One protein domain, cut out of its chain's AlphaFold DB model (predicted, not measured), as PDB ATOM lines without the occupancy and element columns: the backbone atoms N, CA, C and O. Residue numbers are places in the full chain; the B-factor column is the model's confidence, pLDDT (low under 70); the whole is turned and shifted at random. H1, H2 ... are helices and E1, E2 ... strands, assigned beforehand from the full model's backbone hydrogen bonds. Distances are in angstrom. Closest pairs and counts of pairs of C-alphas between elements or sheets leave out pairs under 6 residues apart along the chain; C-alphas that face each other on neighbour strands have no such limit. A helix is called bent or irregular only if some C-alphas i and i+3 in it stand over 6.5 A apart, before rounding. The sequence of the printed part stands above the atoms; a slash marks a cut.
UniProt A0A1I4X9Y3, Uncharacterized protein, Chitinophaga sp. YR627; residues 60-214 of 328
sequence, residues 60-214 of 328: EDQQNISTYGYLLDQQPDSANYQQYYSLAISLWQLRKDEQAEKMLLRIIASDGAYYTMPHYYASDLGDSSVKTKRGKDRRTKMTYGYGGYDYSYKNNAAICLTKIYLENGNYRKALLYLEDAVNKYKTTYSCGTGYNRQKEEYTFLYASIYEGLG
ATOM      1  N   GLU A  60      15.160 -27.156  12.491       95.31
ATOM      2  CA  GLU A  60      16.291 -27.619  11.692       95.31
ATOM      3  C   GLU A  60      17.596 -27.065  12.262       95.31
ATOM      4  O   GLU A  60      18.570 -27.806  12.377       95.31
ATOM      5  N   ASP A  61      17.599 -25.825  12.757       96.50
ATOM      6  CA  ASP A  61      18.784 -25.254  13.401       96.50
ATOM      7  C   ASP A  61      19.244 -26.056  14.623       96.50
ATOM      8  O   ASP A  61      20.436 -26.327  14.807       96.50
ATOM      9  N   GLN A  62      18.298 -26.489  15.458       97.38
ATOM     10  CA  GLN A  62      18.601 -27.344  16.607       97.38
ATOM     11  C   GLN A  62      19.083 -28.728  16.163       97.38
ATOM     12  O   GLN A  62      20.031 -29.275  16.739       97.38
ATOM     13  N   GLN A  63      18.462 -29.284  15.120       97.44
ATOM     14  CA  GLN A  63      18.855 -30.565  14.550       97.44
ATOM     15  C   GLN A  63      20.284 -30.508  13.997       97.44
ATOM     16  O   GLN A  63      21.089 -31.374  14.340       97.44
ATOM     17  N   ASN A  64      20.638 -29.463  13.251       97.75
ATOM     18  CA  ASN A  64      21.975 -29.261  12.692       97.75
ATOM     19  C   ASN A  64      23.052 -29.245  13.778       97.75
ATOM     20  O   ASN A  64      24.090 -29.885  13.610       97.75
ATOM     21  N   ILE A  65      22.805 -28.605  14.927       97.69
ATOM     22  CA  ILE A  65      23.740 -28.656  16.063       97.69
ATOM     23  C   ILE A  65      23.918 -30.090  16.571       97.69
ATOM     24  O   ILE A  65      25.046 -30.514  16.815       97.69
ATOM     25  N   SER A  66      22.827 -30.845  16.723       97.44
ATOM     26  CA  SER A  66      22.893 -32.223  17.227       97.44
ATOM     27  C   SER A  66      23.588 -33.182  16.254       97.44
ATOM     28  O   SER A  66      24.364 -34.035  16.674       97.44
ATOM     29  N   THR A  67      23.342 -33.026  14.950       98.19
ATOM     30  CA  THR A  67      23.853 -33.918  13.904       98.19
ATOM     31  C   THR A  67      25.282 -33.561  13.504       98.19
ATOM     32  O   THR A  67      26.101 -34.455  13.300       98.19
ATOM     33  N   TYR A  68      25.600 -32.271  13.401       98.44
ATOM     34  CA  TYR A  68      26.866 -31.792  12.845       98.44
ATOM     35  C   TYR A  68      27.810 -31.190  13.881       98.44
ATOM     36  O   TYR A  68      28.909 -30.794  13.510       98.44
ATOM     37  N   GLY A  69      27.454 -31.149  15.170       97.94
ATOM     38  CA  GLY A  69      28.260 -30.506  16.217       97.94
ATOM     39  C   GLY A  69      29.724 -30.966  16.289       97.94
ATOM     40  O   GLY A  69      30.591 -30.182  16.664       97.94
ATOM     41  N   TYR A  70      30.028 -32.188  15.838       97.81
ATOM     42  CA  TYR A  70      31.399 -32.698  15.709       97.81
ATOM     43  C   TYR A  70      32.286 -31.881  14.741       97.81
ATOM     44  O   TYR A  70      33.511 -31.985  14.800       97.81
ATOM     45  N   LEU A  71      31.697 -31.061  13.862       98.25
ATOM     46  CA  LEU A  71      32.402 -30.187  12.919       98.25
ATOM     47  C   LEU A  71      32.950 -28.901  13.559       98.25
ATOM     48  O   LEU A  71      33.789 -28.246  12.943       98.25
ATOM     49  N   LEU A  72      32.541 -28.539  14.785       98.00
ATOM     50  CA  LEU A  72      33.021 -27.332  15.489       98.00
ATOM     51  C   LEU A  72      34.557 -27.272  15.583       98.00
ATOM     52  O   LEU A  72      35.176 -26.204  15.461       98.00
ATOM     53  N   ASP A  73      35.183 -28.434  15.744       96.88
ATOM     54  CA  ASP A  73      36.631 -28.574  15.890       96.88
ATOM     55  C   ASP A  73      37.345 -28.928  14.580       96.88
ATOM     56  O   ASP A  73      38.573 -28.991  14.544       96.88
ATOM     57  N   GLN A  74      36.605 -29.077  13.480       97.12
ATOM     58  CA  GLN A  74      37.150 -29.414  12.165       97.12
ATOM     59  C   GLN A  74      37.350 -28.180  11.278       97.12
ATOM     60  O   GLN A  74      36.821 -27.092  11.534       97.12
ATOM     61  N   GLN A  75      38.134 -28.357  10.216       96.56
ATOM     62  CA  GLN A  75      38.233 -27.397   9.120       96.56
ATOM     63  C   GLN A  75      37.227 -27.756   8.021       96.56
ATOM     64  O   GLN A  75      36.931 -28.940   7.833       96.56
ATOM     65  N   PRO A  76      36.702 -26.756   7.298       96.31
ATOM     66  CA  PRO A  76      35.806 -27.019   6.194       96.31
ATOM     67  C   PRO A  76      36.592 -27.524   4.971       96.31
ATOM     68  O   PRO A  76      37.617 -26.948   4.595       96.31
ATOM     69  N   ASP A  77      36.104 -28.584   4.333       93.94
ATOM     70  CA  ASP A  77      36.730 -29.246   3.188       93.94
ATOM     71  C   ASP A  77      35.697 -29.697   2.139       93.94
ATOM     72  O   ASP A  77      34.500 -29.428   2.242       93.94
ATOM     73  N   SER A  78      36.151 -30.387   1.090       90.25
ATOM     74  CA  SER A  78      35.279 -30.869   0.013       90.25
ATOM     75  C   SER A  78      34.235 -31.902   0.446       90.25
ATOM     76  O   SER A  78      33.242 -32.079  -0.256       90.25
ATOM     77  N   ALA A  79      34.471 -32.618   1.545       93.19
ATOM     78  CA  ALA A  79      33.590 -33.670   2.035       93.19
ATOM     79  C   ALA A  79      32.515 -33.132   2.989       93.19
ATOM     80  O   ALA A  79      31.432 -33.712   3.046       93.19
ATOM     81  N   ASN A  80      32.788 -32.039   3.709       95.31
ATOM     82  CA  ASN A  80      31.900 -31.521   4.753       95.31
ATOM     83  C   ASN A  80      31.343 -30.103   4.500       95.31
ATOM     84  O   ASN A  80      30.593 -29.607   5.340       95.31
ATOM     85  N   TYR A  81      31.677 -29.437   3.385       94.12
ATOM     86  CA  TYR A  81      31.409 -27.999   3.207       94.12
ATOM     87  C   TYR A  81      29.947 -27.567   3.430       94.12
ATOM     88  O   TYR A  81      29.705 -26.505   4.009       94.12
ATOM     89  N   GLN A  82      28.972 -28.369   2.981       92.94
ATOM     90  CA  GLN A  82      27.549 -28.049   3.136       92.94
ATOM     91  C   GLN A  82      27.133 -28.143   4.600       92.94
ATOM     92  O   GLN A  82      26.602 -27.182   5.147       92.94
ATOM     93  N   GLN A  83      27.434 -29.268   5.255       96.44
ATOM     94  CA  GLN A  83      27.116 -29.497   6.665       96.44
ATOM     95  C   GLN A  83      27.824 -28.479   7.563       96.44
ATOM     96  O   GLN A  83      27.232 -27.971   8.514       96.44
ATOM     97  N   TYR A  84      29.071 -28.139   7.230       97.94
ATOM     98  CA  TYR A  84      29.860 -27.135   7.935       97.94
ATOM     99  C   TYR A  84      29.210 -25.755   7.857       97.94
ATOM    100  O   TYR A  84      29.069 -25.071   8.870       97.94
ATOM    101  N   TYR A  85      28.787 -25.352   6.656       96.81
ATOM    102  CA  TYR A  85      28.095 -24.086   6.462       96.81
ATOM    103  C   TYR A  85      26.724 -24.072   7.151       96.81
ATOM    104  O   TYR A  85      26.434 -23.124   7.875       96.81
ATOM    105  N   SER A  86      25.912 -25.123   6.993       96.56
ATOM    106  CA  SER A  86      24.605 -25.228   7.654       96.56
ATOM    107  C   SER A  86      24.739 -25.120   9.170       96.56
ATOM    108  O   SER A  86      24.022 -24.340   9.789       96.56
ATOM    109  N   LEU A  87      25.717 -25.809   9.771       98.38
ATOM    110  CA  LEU A  87      25.998 -25.669  11.197       98.38
ATOM    111  C   LEU A  87      26.389 -24.230  11.566       98.38
ATOM    112  O   LEU A  87      25.866 -23.701  12.542       98.38
ATOM    113  N   ALA A  88      27.270 -23.582  10.797       98.25
ATOM    114  CA  ALA A  88      27.687 -22.205  11.065       98.25
ATOM    115  C   ALA A  88      26.498 -21.223  11.079       98.25
ATOM    116  O   ALA A  88      26.403 -20.384  11.978       98.25
ATOM    117  N   ILE A  89      25.567 -21.358  10.129       97.88
ATOM    118  CA  ILE A  89      24.348 -20.539  10.071       97.88
ATOM    119  C   ILE A  89      23.401 -20.861  11.226       97.88
ATOM    120  O   ILE A  89      22.914 -19.934  11.870       97.88
ATOM    121  N   SER A  90      23.187 -22.136  11.549       98.25
ATOM    122  CA  SER A  90      22.318 -22.525  12.665       98.25
ATOM    123  C   SER A  90      22.845 -22.047  14.017       98.25
ATOM    124  O   SER A  90      22.072 -21.606  14.867       98.25
ATOM    125  N   LEU A  91      24.167 -22.054  14.218       98.56
ATOM    126  CA  LEU A  91      24.798 -21.453  15.397       98.56
ATOM    127  C   LEU A  91      24.506 -19.951  15.480       98.56
ATOM    128  O   LEU A  91      24.163 -19.460  16.556       98.56
ATOM    129  N   TRP A  92      24.596 -19.233  14.355       97.75
ATOM    130  CA  TRP A  92      24.244 -17.815  14.296       97.75
ATOM    131  C   TRP A  92      22.753 -17.593  14.588       97.75
ATOM    132  O   TRP A  92      22.425 -16.807  15.474       97.75
ATOM    133  N   GLN A  93      21.833 -18.324  13.951       96.88
ATOM    134  CA  GLN A  93      20.390 -18.207  14.225       96.88
ATOM    135  C   GLN A  93      20.061 -18.434  15.709       96.88
ATOM    136  O   GLN A  93      19.264 -17.703  16.299       96.88
ATOM    137  N   LEU A  94      20.748 -19.386  16.348       97.38
ATOM    138  CA  LEU A  94      20.585 -19.742  17.760       97.38
ATOM    139  C   LEU A  94      21.413 -18.885  18.735       97.38
ATOM    140  O   LEU A  94      21.560 -19.265  19.897       97.38
ATOM    141  N   ARG A  95      21.942 -17.733  18.295       97.44
ATOM    142  CA  ARG A  95      22.682 -16.767  19.140       97.44
ATOM    143  C   ARG A  95      23.946 -17.345  19.793       97.44
ATOM    144  O   ARG A  95      24.387 -16.874  20.838       97.44
ATOM    145  N   LYS A  96      24.571 -18.348  19.169       97.94
ATOM    146  CA  LYS A  96      25.875 -18.906  19.573       97.94
ATOM    147  C   LYS A  96      27.014 -18.213  18.822       97.94
ATOM    148  O   LYS A  96      27.769 -18.849  18.085       97.94
ATOM    149  N   ASP A  97      27.115 -16.899  19.008       97.88
ATOM    150  CA  ASP A  97      27.871 -16.008  18.117       97.88
ATOM    151  C   ASP A  97      29.371 -16.290  18.061       97.88
ATOM    152  O   ASP A  97      29.936 -16.280  16.975       97.88
ATOM    153  N   GLU A  98      30.008 -16.636  19.179       98.31
ATOM    154  CA  GLU A  98      31.441 -16.973  19.195       98.31
ATOM    155  C   GLU A  98      31.752 -18.215  18.339       98.31
ATOM    156  O   GLU A  98      32.710 -18.245  17.561       98.31
ATOM    157  N   GLN A  99      30.909 -19.248  18.445       98.56
ATOM    158  CA  GLN A  99      31.062 -20.484  17.675       98.56
ATOM    159  C   GLN A  99      30.759 -20.242  16.194       98.56
ATOM    160  O   GLN A  99      31.503 -20.712  15.329       98.56
ATOM    161  N   ALA A 100      29.699 -19.479  15.910       98.62
ATOM    162  CA  ALA A 100      29.337 -19.085  14.557       98.62
ATOM    163  C   ALA A 100      30.460 -18.273  13.900       98.62
ATOM    164  O   ALA A 100      30.931 -18.648  12.830       98.62
ATOM    165  N   GLU A 101      30.957 -17.222  14.559       98.69
ATOM    166  CA  GLU A 101      32.063 -16.383  14.084       98.69
ATOM    167  C   GLU A 101      33.277 -17.239  13.709       98.69
ATOM    168  O   GLU A 101      33.767 -17.154  12.582       98.69
ATOM    169  N   LYS A 102      33.722 -18.130  14.606       98.56
ATOM    170  CA  LYS A 102      34.863 -19.025  14.358       98.56
ATOM    171  C   LYS A 102      34.681 -19.860  13.087       98.56
ATOM    172  O   LYS A 102      35.613 -19.972  12.287       98.56
ATOM    173  N   MET A 103      33.507 -20.458  12.892       98.56
ATOM    174  CA  MET A 103      33.228 -21.278  11.709       98.56
ATOM    175  C   MET A 103      33.108 -20.436  10.436       98.56
ATOM    176  O   MET A 103      33.691 -20.789   9.412       98.56
ATOM    177  N   LEU A 104      32.416 -19.299  10.496       98.56
ATOM    178  CA  LEU A 104      32.246 -18.389   9.362       98.56
ATOM    179  C   LEU A 104      33.594 -17.823   8.889       98.56
ATOM    180  O   LEU A 104      33.850 -17.781   7.688       98.56
ATOM    181  N   LEU A 105      34.502 -17.478   9.806       98.50
ATOM    182  CA  LEU A 105      35.866 -17.053   9.468       98.50
ATOM    183  C   LEU A 105      36.649 -18.143   8.722       98.50
ATOM    184  O   LEU A 105      37.359 -17.840   7.763       98.50
ATOM    185  N   ARG A 106      36.491 -19.417   9.104       98.00
ATOM    186  CA  ARG A 106      37.107 -20.544   8.380       98.00
ATOM    187  C   ARG A 106      36.530 -20.705   6.972       98.00
ATOM    188  O   ARG A 106      37.277 -21.011   6.048       98.00
ATOM    189  N   ILE A 107      35.236 -20.444   6.781       97.44
ATOM    190  CA  ILE A 107      34.596 -20.437   5.453       97.44
ATOM    191  C   ILE A 107      35.172 -19.315   4.580       97.44
ATOM    192  O   ILE A 107      35.525 -19.551   3.424       97.44
ATOM    193  N   ILE A 108      35.336 -18.108   5.133       97.50
ATOM    194  CA  ILE A 108      35.967 -16.976   4.434       97.50
ATOM    195  C   ILE A 108      37.406 -17.306   4.017       97.50
ATOM    196  O   ILE A 108      37.786 -17.043   2.868       97.50
ATOM    197  N   ALA A 109      38.174 -17.922   4.916       96.88
ATOM    198  CA  ALA A 109      39.571 -18.299   4.705       96.88
ATOM    199  C   ALA A 109      39.770 -19.540   3.814       96.88
ATOM    200  O   ALA A 109      40.887 -19.785   3.376       96.88
ATOM    201  N   SER A 110      38.727 -20.329   3.540       95.56
ATOM    202  CA  SER A 110      38.859 -21.565   2.761       95.56
ATOM    203  C   SER A 110      39.079 -21.289   1.274       95.56
ATOM    204  O   SER A 110      38.263 -20.627   0.633       95.56
ATOM    205  N   ASP A 111      40.127 -21.864   0.691       92.12
ATOM    206  CA  ASP A 111      40.382 -21.829  -0.759       92.12
ATOM    207  C   ASP A 111      39.745 -23.015  -1.506       92.12
ATOM    208  O   ASP A 111      39.986 -23.227  -2.696       92.12
ATOM    209  N   GLY A 112      38.915 -23.808  -0.820       87.69
ATOM    210  CA  GLY A 112      38.207 -24.927  -1.430       87.69
ATOM    211  C   GLY A 112      37.283 -24.461  -2.556       87.69
ATOM    212  O   GLY A 112      36.484 -23.540  -2.372       87.69
ATOM    213  N   ALA A 113      37.332 -25.151  -3.702       84.50
ATOM    214  CA  ALA A 113      36.556 -24.800  -4.899       84.50
ATOM    215  C   ALA A 113      35.048 -24.619  -4.622       84.50
ATOM    216  O   ALA A 113      34.390 -23.781  -5.235       84.50
ATOM    217  N   TYR A 114      34.511 -25.372  -3.657       82.19
ATOM    218  CA  TYR A 114      33.112 -25.315  -3.233       82.19
ATOM    219  C   TYR A 114      32.726 -23.999  -2.545       82.19
ATOM    220  O   TYR A 114      31.569 -23.605  -2.622       82.19
ATOM    221  N   TYR A 115      33.659 -23.291  -1.908       85.38
ATOM    222  CA  TYR A 115      33.394 -21.975  -1.316       85.38
ATOM    223  C   TYR A 115      33.728 -20.821  -2.259       85.38
ATOM    224  O   TYR A 115      33.198 -19.723  -2.096       85.38
ATOM    225  N   THR A 116      34.607 -21.043  -3.237       79.81
ATOM    226  CA  THR A 116      35.033 -20.005  -4.185       79.81
ATOM    227  C   THR A 116      34.150 -19.923  -5.428       79.81
ATOM    228  O   THR A 116      34.144 -18.891  -6.092       79.81
ATOM    229  N   MET A 117      33.431 -20.995  -5.778       76.25
ATOM    230  CA  MET A 117      32.527 -21.006  -6.927       76.25
ATOM    231  C   MET A 117      31.091 -20.659  -6.510       76.25
ATOM    232  O   MET A 117      30.590 -21.245  -5.551       76.25
ATOM    233  N   PRO A 118      30.402 -19.762  -7.240       75.44
ATOM    234  CA  PRO A 118      28.969 -19.567  -7.062       75.44
ATOM    235  C   PRO A 118      28.191 -20.829  -7.466       75.44
ATOM    236  O   PRO A 118      28.495 -21.466  -8.482       75.44
ATOM    237  N   HIS A 119      27.172 -21.172  -6.676       75.12
ATOM    238  CA  HIS A 119      26.272 -22.307  -6.900       75.12
ATOM    239  C   HIS A 119      24.935 -21.812  -7.421       75.12
ATOM    240  O   HIS A 119      24.256 -21.061  -6.740       75.12
ATOM    241  N   TYR A 120      24.531 -22.229  -8.613       69.06
ATOM    242  CA  TYR A 120      23.244 -21.802  -9.153       69.06
ATOM    243  C   TYR A 120      22.097 -22.574  -8.488       69.06
ATOM    244  O   TYR A 120      22.026 -23.797  -8.625       69.06
ATOM    245  N   TYR A 121      21.192 -21.862  -7.819       64.88
ATOM    246  CA  TYR A 121      19.929 -22.391  -7.307       64.88
ATOM    247  C   TYR A 121      18.780 -21.922  -8.196       64.88
ATOM    248  O   TYR A 121      18.681 -20.741  -8.517       64.88
ATOM    249  N   ALA A 122      17.894 -22.843  -8.572       59.12
ATOM    250  CA  ALA A 122      16.642 -22.531  -9.249       59.12
ATOM    251  C   ALA A 122      15.469 -22.814  -8.305       59.12
ATOM    252  O   ALA A 122      15.273 -23.961  -7.915       59.12
ATOM    253  N   SER A 123      14.687 -21.791  -7.954       54.84
ATOM    254  CA  SER A 123      13.505 -21.944  -7.089       54.84
ATOM    255  C   SER A 123      12.408 -22.811  -7.707       54.84
ATOM    256  O   SER A 123      11.655 -23.457  -6.987       54.84
ATOM    257  N   ASP A 124      12.327 -22.832  -9.039       51.66
ATOM    258  CA  ASP A 124      11.167 -23.368  -9.764       51.66
ATOM    259  C   ASP A 124      11.299 -24.859 -10.101       51.66
ATOM    260  O   ASP A 124      10.375 -25.480 -10.623       51.66
ATOM    261  N   LEU A 125      12.446 -25.458  -9.786       45.19
ATOM    262  CA  LEU A 125      12.686 -26.883  -9.926       45.19
ATOM    263  C   LEU A 125      13.139 -27.407  -8.569       45.19
ATOM    264  O   LEU A 125      14.326 -27.367  -8.255       45.19
ATOM    265  N   GLY A 126      12.182 -27.889  -7.769       43.38
ATOM    266  CA  GLY A 126      12.484 -28.630  -6.545       43.38
ATOM    267  C   GLY A 126      13.587 -29.645  -6.830       43.38
ATOM    268  O   GLY A 126      13.469 -30.382  -7.808       43.38
ATOM    269  N   ASP A 127      14.666 -29.564  -6.045       43.09
ATOM    270  CA  ASP A 127      15.940 -30.293  -6.128       43.09
ATOM    271  C   ASP A 127      16.027 -31.333  -7.258       43.09
ATOM    272  O   ASP A 127      16.005 -32.546  -7.056       43.09
ATOM    273  N   SER A 128      16.061 -30.856  -8.501       40.91
ATOM    274  CA  SER A 128      16.193 -31.720  -9.666       40.91
ATOM    275  C   SER A 128      17.602 -31.564 -10.194       40.91
ATOM    276  O   SER A 128      17.842 -31.131 -11.322       40.91
ATOM    277  N   SER A 129      18.562 -32.012  -9.381       44.19
ATOM    278  CA  SER A 129      19.773 -32.610  -9.927       44.19
ATOM    279  C   SER A 129      19.347 -33.820 -10.773       44.19
ATOM    280  O   SER A 129      19.321 -34.966 -10.318       44.19
ATOM    281  N   VAL A 130      18.922 -33.584 -12.015       42.69
ATOM    282  CA  VAL A 130      18.698 -34.657 -12.979       42.69
ATOM    283  C   VAL A 130      20.077 -35.215 -13.296       42.69
ATOM    284  O   VAL A 130      20.796 -34.697 -14.152       42.69
ATOM    285  N   LYS A 131      20.462 -36.280 -12.584       41.25
ATOM    286  CA  LYS A 131      21.622 -37.105 -12.926       41.25
ATOM    287  C   LYS A 131      21.423 -37.600 -14.353       41.25
ATOM    288  O   LYS A 131      20.711 -38.572 -14.603       41.25
ATOM    289  N   THR A 132      22.031 -36.924 -15.322       43.34
ATOM    290  CA  THR A 132      22.064 -37.448 -16.684       43.34
ATOM    291  C   THR A 132      22.840 -38.769 -16.658       43.34
ATOM    292  O   THR A 132      23.857 -38.882 -15.968       43.34
ATOM    293  N   LYS A 133      22.398 -39.781 -17.420       42.81
ATOM    294  CA  LYS A 133      23.018 -41.127 -17.516       42.81
ATOM    295  C   LYS A 133      24.518 -41.140 -17.898       42.81
ATOM    296  O   LYS A 133      25.096 -42.207 -18.049       42.81
ATOM    297  N   ARG A 134      25.159 -39.979 -18.084       45.78
ATOM    298  CA  ARG A 134      26.579 -39.815 -18.428       45.78
ATOM    299  C   ARG A 134      27.453 -39.253 -17.300       45.78
ATOM    300  O   ARG A 134      28.607 -38.935 -17.567       45.78
ATOM    301  N   GLY A 135      26.945 -39.102 -16.072       45.31
ATOM    302  CA  GLY A 135      27.770 -38.720 -14.911       45.31
ATOM    303  C   GLY A 135      28.445 -37.344 -15.015       45.31
ATOM    304  O   GLY A 135      29.348 -37.041 -14.246       45.31
ATOM    305  N   LYS A 136      28.025 -36.507 -15.972       42.12
ATOM    306  CA  LYS A 136      28.422 -35.103 -16.067       42.12
ATOM    307  C   LYS A 136      27.250 -34.262 -15.588       42.12
ATOM    308  O   LYS A 136      26.216 -34.241 -16.259       42.12
ATOM    309  N   ASP A 137      27.448 -33.548 -14.484       45.56
ATOM    310  CA  ASP A 137      26.629 -32.399 -14.098       45.56
ATOM    311  C   ASP A 137      26.750 -31.331 -15.186       45.56
ATOM    312  O   ASP A 137      27.561 -30.404 -15.139       45.56
ATOM    313  N   ARG A 138      25.968 -31.484 -16.254       44.41
ATOM    314  CA  ARG A 138      25.684 -30.362 -17.132       44.41
ATOM    315  C   ARG A 138      24.692 -29.508 -16.373       44.41
ATOM    316  O   ARG A 138      23.519 -29.857 -16.330       44.41
ATOM    317  N   ARG A 139      25.186 -28.399 -15.812       47.12
ATOM    318  CA  ARG A 139      24.368 -27.252 -15.406       47.12
ATOM    319  C   ARG A 139      23.431 -26.955 -16.571       47.12
ATOM    320  O   ARG A 139      23.861 -26.408 -17.590       47.12
ATOM    321  N   THR A 140      22.191 -27.414 -16.489       46.25
ATOM    322  CA  THR A 140      21.158 -27.061 -17.450       46.25
ATOM    323  C   THR A 140      20.952 -25.569 -17.274       46.25
ATOM    324  O   THR A 140      20.307 -25.140 -16.325       46.25
ATOM    325  N   LYS A 141      21.580 -24.769 -18.149       45.50
ATOM    326  CA  LYS A 141      21.234 -23.359 -18.327       45.50
ATOM    327  C   LYS A 141      19.726 -23.325 -18.530       45.50
ATOM    328  O   LYS A 141      19.245 -23.791 -19.561       45.50
ATOM    329  N   MET A 142      18.999 -22.877 -17.514       46.97
ATOM    330  CA  MET A 142      17.558 -22.745 -17.604       46.97
ATOM    331  C   MET A 142      17.226 -21.745 -18.701       46.97
ATOM    332  O   MET A 142      17.748 -20.634 -18.731       46.97
ATOM    333  N   THR A 143      16.347 -22.162 -19.602       47.44
ATOM    334  CA  THR A 143      15.800 -21.323 -20.669       47.44
ATOM    335  C   THR A 143      14.682 -20.404 -20.160       47.44
ATOM    336  O   THR A 143      14.287 -19.491 -20.873       47.44
ATOM    337  N   TYR A 144      14.182 -20.628 -18.937       45.41
ATOM    338  CA  TYR A 144      13.119 -19.846 -18.304       45.41
ATOM    339  C   TYR A 144      13.622 -19.240 -16.986       45.41
ATOM    340  O   TYR A 144      13.914 -19.954 -16.035       45.41
ATOM    341  N   GLY A 145      13.799 -17.915 -16.985       48.91
ATOM    342  CA  GLY A 145      14.506 -17.136 -15.963       48.91
ATOM    343  C   GLY A 145      13.617 -16.544 -14.873       48.91
ATOM    344  O   GLY A 145      13.664 -15.336 -14.649       48.91
ATOM    345  N   TYR A 146      12.810 -17.363 -14.200       52.50
ATOM    346  CA  TYR A 146      12.151 -16.945 -12.963       52.50
ATOM    347  C   TYR A 146      12.854 -17.583 -11.754       52.50
ATOM    348  O   TYR A 146      13.117 -18.779 -11.720       52.50
ATOM    349  N   GLY A 147      13.259 -16.732 -10.802       56.19
ATOM    350  CA  GLY A 147      13.683 -17.125  -9.452       56.19
ATOM    351  C   GLY A 147      15.060 -17.785  -9.272       56.19
ATOM    352  O   GLY A 147      15.416 -18.142  -8.150       56.19
ATOM    353  N   GLY A 148      15.876 -17.903 -10.323       60.06
ATOM    354  CA  GLY A 148      17.249 -18.399 -10.194       60.06
ATOM    355  C   GLY A 148      18.208 -17.385  -9.553       60.06
ATOM    356  O   GLY A 148      18.165 -16.192  -9.880       60.06
ATOM    357  N   TYR A 149      19.112 -17.832  -8.690       67.56
ATOM    358  CA  TYR A 149      20.210 -17.004  -8.184       67.56
ATOM    359  C   TYR A 149      21.485 -17.826  -8.010       67.56
ATOM    360  O   TYR A 149      21.449 -19.016  -7.698       67.56
ATOM    361  N   ASP A 150      22.623 -17.176  -8.220       77.06
ATOM    362  CA  ASP A 150      23.901 -17.719  -7.799       77.06
ATOM    363  C   ASP A 150      23.999 -17.578  -6.285       77.06
ATOM    364  O   ASP A 150      23.708 -16.529  -5.734       77.06
ATOM    365  N   TYR A 151      24.419 -18.624  -5.601       78.50
ATOM    366  CA  TYR A 151      24.601 -18.665  -4.166       78.50
ATOM    367  C   TYR A 151      26.086 -18.730  -3.852       78.50
ATOM    368  O   TYR A 151      26.804 -19.617  -4.319       78.50
ATOM    369  N   SER A 152      26.554 -17.786  -3.044       89.81
ATOM    370  CA  SER A 152      27.939 -17.720  -2.598       89.81
ATOM    371  C   SER A 152      27.986 -17.920  -1.089       89.81
ATOM    372  O   SER A 152      27.580 -17.056  -0.312       89.81
ATOM    373  N   TYR A 153      28.521 -19.064  -0.664       92.81
ATOM    374  CA  TYR A 153      28.738 -19.362   0.751       92.81
ATOM    375  C   TYR A 153      29.587 -18.285   1.439       92.81
ATOM    376  O   TYR A 153      29.285 -17.897   2.565       92.81
ATOM    377  N   LYS A 154      30.620 -17.759   0.761       95.62
ATOM    378  CA  LYS A 154      31.450 -16.672   1.301       95.62
ATOM    379  C   LYS A 154      30.693 -15.348   1.387       95.62
ATOM    380  O   LYS A 154      30.901 -14.619   2.349       95.62
ATOM    381  N   ASN A 155      29.797 -15.053   0.440       95.31
ATOM    382  CA  ASN A 155      28.939 -13.868   0.509       95.31
ATOM    383  C   ASN A 155      28.068 -13.906   1.765       95.31
ATOM    384  O   ASN A 155      28.135 -13.002   2.593       95.31
ATOM    385  N   ASN A 156      27.326 -14.997   1.952       94.38
ATOM    386  CA  ASN A 156      26.447 -15.139   3.106       94.38
ATOM    387  C   ASN A 156      27.222 -15.219   4.418       94.38
ATOM    388  O   ASN A 156      26.792 -14.637   5.413       94.38
ATOM    389  N   ALA A 157      28.381 -15.886   4.427       97.25
ATOM    390  CA  ALA A 157      29.225 -15.925   5.611       97.25
ATOM    391  C   ALA A 157      29.723 -14.527   5.999       97.25
ATOM    392  O   ALA A 157      29.679 -14.165   7.174       97.25
ATOM    393  N   ALA A 158      30.124 -13.712   5.021       98.12
ATOM    394  CA  ALA A 158      30.537 -12.329   5.236       98.12
ATOM    395  C   ALA A 158      29.371 -11.442   5.716       98.12
ATOM    396  O   ALA A 158      29.555 -10.627   6.622       98.12
ATOM    397  N   ILE A 159      28.153 -11.643   5.201       97.81
ATOM    398  CA  ILE A 159      26.940 -10.973   5.707       97.81
ATOM    399  C   ILE A 159      26.662 -11.369   7.165       97.81
ATOM    400  O   ILE A 159      26.407 -10.502   7.998       97.81
ATOM    401  N   CYS A 160      26.753 -12.654   7.515       98.12
ATOM    402  CA  CYS A 160      26.540 -13.107   8.894       98.12
ATOM    403  C   CYS A 160      27.604 -12.542   9.846       98.12
ATOM    404  O   CYS A 160      27.262 -12.036  10.912       98.12
ATOM    405  N   LEU A 161      28.879 -12.545   9.439       98.69
ATOM    406  CA  LEU A 161      29.961 -11.899  10.190       98.69
ATOM    407  C   LEU A 161      29.709 -10.400  10.367       98.69
ATOM    408  O   LEU A 161      29.903  -9.875  11.460       98.69
ATOM    409  N   THR A 162      29.223  -9.720   9.326       98.69
ATOM    410  CA  THR A 162      28.821  -8.309   9.402       98.69
ATOM    411  C   THR A 162      27.797  -8.101  10.513       98.69
ATOM    412  O   THR A 162      28.000  -7.239  11.364       98.69
ATOM    413  N   LYS A 163      26.739  -8.920  10.552       98.50
ATOM    414  CA  LYS A 163      25.681  -8.835  11.569       98.50
ATOM    415  C   LYS A 163      26.212  -9.115  12.977       98.50
ATOM    416  O   LYS A 163      25.934  -8.335  13.880       98.50
ATOM    417  N   ILE A 164      27.033 -10.154  13.153       98.44
ATOM    418  CA  ILE A 164      27.679 -10.466  14.444       98.44
ATOM    419  C   ILE A 164      28.508  -9.272  14.937       98.44
ATOM    420  O   ILE A 164      28.352  -8.819  16.071       98.44
ATOM    421  N   TYR A 165      29.378  -8.715  14.091       98.69
ATOM    422  CA  TYR A 165      30.221  -7.589  14.495       98.69
ATOM    423  C   TYR A 165      29.440  -6.296  14.709       98.69
ATOM    424  O   TYR A 165      29.848  -5.486  15.540       98.69
ATOM    425  N   LEU A 166      28.330  -6.104  13.997       97.94
ATOM    426  CA  LEU A 166      27.434  -4.973  14.196       97.94
ATOM    427  C   LEU A 166      26.765  -5.029  15.572       97.94
ATOM    428  O   LEU A 166      26.799  -4.035  16.294       97.94
ATOM    429  N   GLU A 167      26.233  -6.189  15.960       97.06
ATOM    430  CA  GLU A 167      25.644  -6.402  17.291       97.06
ATOM    431  C   GLU A 167      26.677  -6.230  18.414       97.06
ATOM    432  O   GLU A 167      26.374  -5.644  19.452       97.06
ATOM    433  N   ASN A 168      27.923  -6.644  18.176       97.56
ATOM    434  CA  ASN A 168      29.038  -6.460  19.109       97.56
ATOM    435  C   ASN A 168      29.613  -5.026  19.128       97.56
ATOM    436  O   ASN A 168      30.608  -4.772  19.807       97.56
ATOM    437  N   GLY A 169      29.058  -4.092  18.347       97.44
ATOM    438  CA  GLY A 169      29.542  -2.710  18.246       97.44
ATOM    439  C   GLY A 169      30.903  -2.555  17.552       97.44
ATOM    440  O   GLY A 169      31.495  -1.475  17.563       97.44
ATOM    441  N   ASN A 170      31.430  -3.607  16.915       98.44
ATOM    442  CA  ASN A 170      32.681  -3.558  16.160       98.44
ATOM    443  C   ASN A 170      32.429  -3.142  14.704       98.44
ATOM    444  O   ASN A 170      32.638  -3.903  13.755       98.44
ATOM    445  N   TYR A 171      31.995  -1.897  14.526       98.50
ATOM    446  CA  TYR A 171      31.541  -1.386  13.231       98.50
ATOM    447  C   TYR A 171      32.621  -1.400  12.139       98.50
ATOM    448  O   TYR A 171      32.299  -1.544  10.965       98.50
ATOM    449  N   ARG A 172      33.911  -1.305  12.498       98.56
ATOM    450  CA  ARG A 172      35.011  -1.391  11.518       98.56
ATOM    451  C   ARG A 172      35.147  -2.790  10.923       98.56
ATOM    452  O   ARG A 172      35.305  -2.913   9.713       98.56
ATOM    453  N   LYS A 173      35.071  -3.839  11.753       98.50
ATOM    454  CA  LYS A 173      35.058  -5.219  11.249       98.50
ATOM    455  C   LYS A 173      33.784  -5.499  10.460       98.50
ATOM    456  O   LYS A 173      33.868  -6.118   9.406       98.50
ATOM    457  N   ALA A 174      32.635  -5.014  10.934       98.75
ATOM    458  CA  ALA A 174      31.380  -5.146  10.201       98.75
ATOM    459  C   ALA A 174      31.488  -4.533   8.793       98.75
ATOM    460  O   ALA A 174      31.146  -5.196   7.819       98.75
ATOM    461  N   LEU A 175      32.046  -3.319   8.677       98.62
ATOM    462  CA  LEU A 175      32.262  -2.663   7.384       98.62
ATOM    463  C   LEU A 175      33.150  -3.498   6.459       98.62
ATOM    464  O   LEU A 175      32.778  -3.729   5.316       98.62
ATOM    465  N   LEU A 176      34.282  -3.990   6.974       98.50
ATOM    466  CA  LEU A 176      35.221  -4.809   6.207       98.50
ATOM    467  C   LEU A 176      34.535  -6.040   5.593       98.50
ATOM    468  O   LEU A 176      34.690  -6.305   4.403       98.50
ATOM    469  N   TYR A 177      33.763  -6.787   6.388       98.62
ATOM    470  CA  TYR A 177      33.085  -7.983   5.884       98.62
ATOM    471  C   TYR A 177      31.928  -7.654   4.939       98.62
ATOM    472  O   TYR A 177      31.708  -8.394   3.980       98.62
ATOM    473  N   LEU A 178      31.225  -6.539   5.140       98.31
ATOM    474  CA  LEU A 178      30.194  -6.104   4.200       98.31
ATOM    475  C   LEU A 178      30.802  -5.706   2.849       98.31
ATOM    476  O   LEU A 178      30.278  -6.086   1.802       98.31
ATOM    477  N   GLU A 179      31.933  -4.999   2.856       97.94
ATOM    478  CA  GLU A 179      32.674  -4.655   1.639       97.94
ATOM    479  C   GLU A 179      33.175  -5.907   0.913       97.94
ATOM    480  O   GLU A 179      33.058  -5.991  -0.311       97.94
ATOM    481  N   ASP A 180      33.667  -6.906   1.647       97.25
ATOM    482  CA  ASP A 180      34.045  -8.204   1.086       97.25
ATOM    483  C   ASP A 180      32.837  -8.924   0.460       97.25
ATOM    484  O   ASP A 180      32.933  -9.427  -0.663       97.25
ATOM    485  N   ALA A 181      31.674  -8.933   1.121       96.19
ATOM    486  CA  ALA A 181      30.450  -9.508   0.560       96.19
ATOM    487  C   ALA A 181      30.078  -8.836  -0.775       96.19
ATOM    488  O   ALA A 181      29.872  -9.515  -1.784       96.19
ATOM    489  N   VAL A 182      30.060  -7.503  -0.804       95.19
ATOM    490  CA  VAL A 182      29.627  -6.703  -1.962       95.19
ATOM    491  C   VAL A 182      30.632  -6.754  -3.117       95.19
ATOM    492  O   VAL A 182      30.244  -6.878  -4.281       95.19
ATOM    493  N   ASN A 183      31.928  -6.640  -2.825       95.06
ATOM    494  CA  ASN A 183      32.952  -6.403  -3.844       95.06
ATOM    495  C   ASN A 183      33.710  -7.666  -4.248       95.06
ATOM    496  O   ASN A 183      34.071  -7.805  -5.420       95.06
ATOM    497  N   LYS A 184      33.951  -8.579  -3.304       94.62
ATOM    498  CA  LYS A 184      34.816  -9.750  -3.495       94.62
ATOM    499  C   LYS A 184      34.013 -11.026  -3.706       94.62
ATOM    500  O   LYS A 184      34.320 -11.799  -4.610       94.62
ATOM    501  N   TYR A 185      32.962 -11.235  -2.921       92.50
ATOM    502  CA  TYR A 185      32.136 -12.442  -2.956       92.50
ATOM    503  C   TYR A 185      30.825 -12.201  -3.701       92.50
ATOM    504  O   TYR A 185      29.755 -12.468  -3.171       92.50
ATOM    505  N   LYS A 186      30.902 -11.673  -4.925       84.75
ATOM    506  CA  LYS A 186      29.717 -11.241  -5.672       84.75
ATOM    507  C   LYS A 186      28.729 -12.381  -5.922       84.75
ATOM    508  O   LYS A 186      29.105 -13.483  -6.317       84.75
ATOM    509  N   THR A 187      27.460 -12.041  -5.761       84.94
ATOM    510  CA  THR A 187      26.293 -12.887  -6.013       84.94
ATOM    511  C   THR A 187      25.568 -12.328  -7.234       84.94
ATOM    512  O   THR A 187      25.438 -11.107  -7.364       84.94
ATOM    513  N   THR A 188      25.123 -13.185  -8.153       83.62
ATOM    514  CA  THR A 188      24.325 -12.755  -9.310       83.62
ATOM    515  C   THR A 188      22.885 -13.239  -9.179       83.62
ATOM    516  O   THR A 188      22.619 -14.326  -8.670       83.62
ATOM    517  N   TYR A 189      21.942 -12.416  -9.630       81.06
ATOM    518  CA  TYR A 189      20.515 -12.720  -9.590       81.06
ATOM    519  C   TYR A 189      19.958 -12.708 -11.002       81.06
ATOM    520  O   TYR A 189      20.228 -11.785 -11.769       81.06
ATOM    521  N   SER A 190      19.149 -13.714 -11.333       76.44
ATOM    522  CA  SER A 190      18.446 -13.744 -12.619       76.44
ATOM    523  C   SER A 190      17.189 -12.867 -12.627       76.44
ATOM    524  O   SER A 190      16.730 -12.476 -13.697       76.44
ATOM    525  N   CYS A 191      16.647 -12.521 -11.450       77.69
ATOM    526  CA  CYS A 191      15.440 -11.711 -11.309       77.69
ATOM    527  C   CYS A 191      15.690 -10.424 -10.506       77.69
ATOM    528  O   CYS A 191      16.479 -10.391  -9.558       77.69
ATOM    529  N   GLY A 192      14.965  -9.359 -10.866       82.62
ATOM    530  CA  GLY A 192      15.073  -8.054 -10.205       82.62
ATOM    531  C   GLY A 192      14.676  -8.082  -8.724       82.62
ATOM    532  O   GLY A 192      15.261  -7.361  -7.925       82.62
ATOM    533  N   THR A 193      13.741  -8.951  -8.328       83.19
ATOM    534  CA  THR A 193      13.275  -9.056  -6.934       83.19
ATOM    535  C   THR A 193      14.370  -9.543  -5.986       83.19
ATOM    536  O   THR A 193      14.562  -8.949  -4.928       83.19
ATOM    537  N   GLY A 194      15.109 -10.596  -6.359       83.00
ATOM    538  CA  GLY A 194      16.217 -11.112  -5.546       83.00
ATOM    539  C   GLY A 194      17.346 -10.091  -5.415       83.00
ATOM    540  O   GLY A 194      17.822  -9.829  -4.312       83.00
ATOM    541  N   TYR A 195      17.684  -9.434  -6.530       87.88
ATOM    542  CA  TYR A 195      18.650  -8.339  -6.546       87.88
ATOM    543  C   TYR A 195      18.234  -7.183  -5.626       87.88
ATOM    544  O   TYR A 195      19.034  -6.736  -4.804       87.88
ATOM    545  N   ASN A 196      16.985  -6.720  -5.724       89.44
ATOM    546  CA  ASN A 196      16.484  -5.614  -4.911       89.44
ATOM    547  C   ASN A 196      16.490  -5.962  -3.421       89.44
ATOM    548  O   ASN A 196      16.972  -5.158  -2.629       89.44
ATOM    549  N   ARG A 197      16.074  -7.178  -3.043       87.75
ATOM    550  CA  ARG A 197      16.103  -7.624  -1.642       87.75
ATOM    551  C   ARG A 197      17.517  -7.610  -1.059       87.75
ATOM    552  O   ARG A 197      17.706  -7.140   0.059       87.75
ATOM    553  N   GLN A 198      18.513  -8.104  -1.800       91.00
ATOM    554  CA  GLN A 198      19.899  -8.070  -1.326       91.00
ATOM    555  C   GLN A 198      20.463  -6.642  -1.306       91.00
ATOM    556  O   GLN A 198      21.173  -6.276  -0.371       91.00
ATOM    557  N   LYS A 199      20.121  -5.805  -2.292       93.00
ATOM    558  CA  LYS A 199      20.487  -4.384  -2.280       93.00
ATOM    559  C   LYS A 199      19.917  -3.678  -1.046       93.00
ATOM    560  O   LYS A 199      20.635  -2.905  -0.413       93.00
ATOM    561  N   GLU A 200      18.658  -3.928  -0.699       92.31
ATOM    562  CA  GLU A 200      18.016  -3.372   0.496       92.31
ATOM    563  C   GLU A 200      18.710  -3.842   1.781       92.31
ATOM    564  O   GLU A 200      19.020  -3.003   2.625       92.31
ATOM    565  N   GLU A 201      19.049  -5.133   1.887       94.25
ATOM    566  CA  GLU A 201      19.821  -5.678   3.014       94.25
ATOM    567  C   GLU A 201      21.186  -4.990   3.150       94.25
ATOM    568  O   GLU A 201      21.544  -4.516   4.227       94.25
ATOM    569  N   TYR A 202      21.943  -4.865   2.056       96.38
ATOM    570  CA  TYR A 202      23.227  -4.161   2.067       96.38
ATOM    571  C   TYR A 202      23.080  -2.696   2.452       96.38
ATOM    572  O   TYR A 202      23.874  -2.189   3.240       96.38
ATOM    573  N   THR A 203      22.058  -2.022   1.931       96.25
ATOM    574  CA  THR A 203      21.764  -0.620   2.247       96.25
ATOM    575  C   THR A 203      21.493  -0.454   3.742       96.25
ATOM    576  O   THR A 203      22.085   0.416   4.380       96.25
ATOM    577  N   PHE A 204      20.670  -1.328   4.327       95.81
ATOM    578  CA  PHE A 204      20.392  -1.337   5.761       95.81
ATOM    579  C   PHE A 204      21.658  -1.587   6.597       95.81
ATOM    580  O   PHE A 204      21.910  -0.865   7.566       95.81
ATOM    581  N   LEU A 205      22.479  -2.575   6.219       97.50
ATOM    582  CA  LEU A 205      23.706  -2.908   6.947       97.50
ATOM    583  C   LEU A 205      24.730  -1.769   6.862       97.50
ATOM    584  O   LEU A 205      25.255  -1.360   7.895       97.50
ATOM    585  N   TYR A 206      24.962  -1.190   5.679       98.44
ATOM    586  CA  TYR A 206      25.827  -0.016   5.527       98.44
ATOM    587  C   TYR A 206      25.331   1.154   6.372       98.44
ATOM    588  O   TYR A 206      26.122   1.757   7.095       98.44
ATOM    589  N   ALA A 207      24.032   1.465   6.324       97.94
ATOM    590  CA  ALA A 207      23.468   2.564   7.098       97.94
ATOM    591  C   ALA A 207      23.644   2.353   8.607       97.94
ATOM    592  O   ALA A 207      24.069   3.269   9.308       97.94
ATOM    593  N   SER A 208      23.395   1.137   9.096       97.56
ATOM    594  CA  SER A 208      23.577   0.773  10.506       97.56
ATOM    595  C   SER A 208      25.044   0.890  10.943       97.56
ATOM    596  O   SER A 208      25.344   1.417  12.014       97.56
ATOM    597  N   ILE A 209      25.979   0.455  10.092       98.56
ATOM    598  CA  ILE A 209      27.426   0.567  10.329       98.56
ATOM    599  C   ILE A 209      27.865   2.032  10.353       98.56
ATOM    600  O   ILE A 209      28.582   2.443  11.266       98.56
ATOM    601  N   TYR A 210      27.441   2.835   9.375       98.69
ATOM    602  CA  TYR A 210      27.780   4.256   9.311       98.69
ATOM    603  C   TYR A 210      27.178   5.042  10.477       98.69
ATOM    604  O   TYR A 210      27.871   5.891  11.038       98.69
ATOM    605  N   GLU A 211      25.952   4.724  10.907       97.81
ATOM    606  CA  GLU A 211      25.350   5.304  12.114       97.81
ATOM    607  C   GLU A 211      26.200   4.988  13.357       97.81
ATOM    608  O   GLU A 211      26.510   5.897  14.133       97.81
ATOM    609  N   GLY A 212      26.624   3.728  13.520       97.12
ATOM    610  CA  GLY A 212      27.484   3.281  14.621       97.12
ATOM    611  C   GLY A 212      28.882   3.913  14.618       97.12
ATOM    612  O   GLY A 212      29.447   4.191  15.673       97.12
ATOM    613  N   LEU A 213      29.422   4.215  13.434       98.19
ATOM    614  CA  LEU A 213      30.682   4.949  13.263       98.19
ATOM    615  C   LEU A 213      30.535   6.473  13.420       98.19
ATOM    616  O   LEU A 213      31.538   7.180  13.311       98.19
ATOM    617  N   GLY A 214      29.321   6.995  13.622       97.75
ATOM    618  CA  GLY A 214      29.054   8.437  13.652       97.75
ATOM    619  C   GLY A 214      29.206   9.132  12.292       97.75
ATOM    620  O   GLY A 214      29.312  10.352  12.232       97.75
TER     621      GLY A 214
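Overview. This is residues 60 to 214 of the 328 residues of an uncharacterized protein of Chitinophaga sp. YR627 (UniProt A0A1I4X9Y3). Five helices, H2, H3, H5, H6 and H7, make an up-and-down bundle, each running against the one before; a small hairpin of strands, E1 and E2, sits at one end, and H1 crosses H2 on the outside. The long loop between the strands sticks out with residues 131 to 136. The 155 printed residues hold H1 H2 H3 H4 E1 E2 H5 H6 H7 in this order, mostly helix, with an antiparallel sheet E1 - E2. The whole is compact, radius of gyration of the C-alphas 16.7 A, spanning 56 by 39 by 28 A.

Arrangement. E1, residues 119 to 122, and E2, residues 148 to 151, are antiparallel at 154 degrees; N 119 and O 151 are 2.8 A apart. The hub H5, residues 153 to 167, touches H6, residues 171 to 184, closest C-alphas Thr 162 and Ala 174 at 4.1 A, at a shallow tilt of 17 degrees, opposite ways. H6 touches H7, residues 192 to 212, closest C-alphas Tyr 171 and Ile 209 at 5.4 A. H5 also touches H3, residues 97 to 109, closest C-alphas Leu 104 and Ala 157 at 5.4 A. H3 touches H2, residues 81 to 93, closest C-alphas Ala 88 and Ala 100 at 5.0 A. H1, residues 60 to 73, touches H2 at a steep tilt of 64 degrees, closest C-alphas Asp 61 and Ser 90 at 4.5 A. H4, residues 113 to 116, only just touches H5, residues 153 to 154 alone, with 3 pairs of C-alphas within 8 A. Every O i to N i+4 pair is within hydrogen-bond range in H2, H3, H5, H6 and H7, and 6 of 10 in H1; H4 is too short for one.

Along the chain. H1 begins at C-alpha 60 (16.291, -27.619, 11.692) and is irregular, C-alphas 67 and 70 being 7.9 A apart. H7, 30.0 A long, ends at C-alpha 212 (27.484, 3.281, 14.621). H5 measures 21.2 A and E1 9.9 A.

Size, cuts and confidence. The C-alphas of Lys 133 and Gly 214, the two farthest apart, are 58.9 A apart. The printed part has no cut; the link E1 to E2 is long, 25 residues. Residues 120 to 149 have pLDDT under 70.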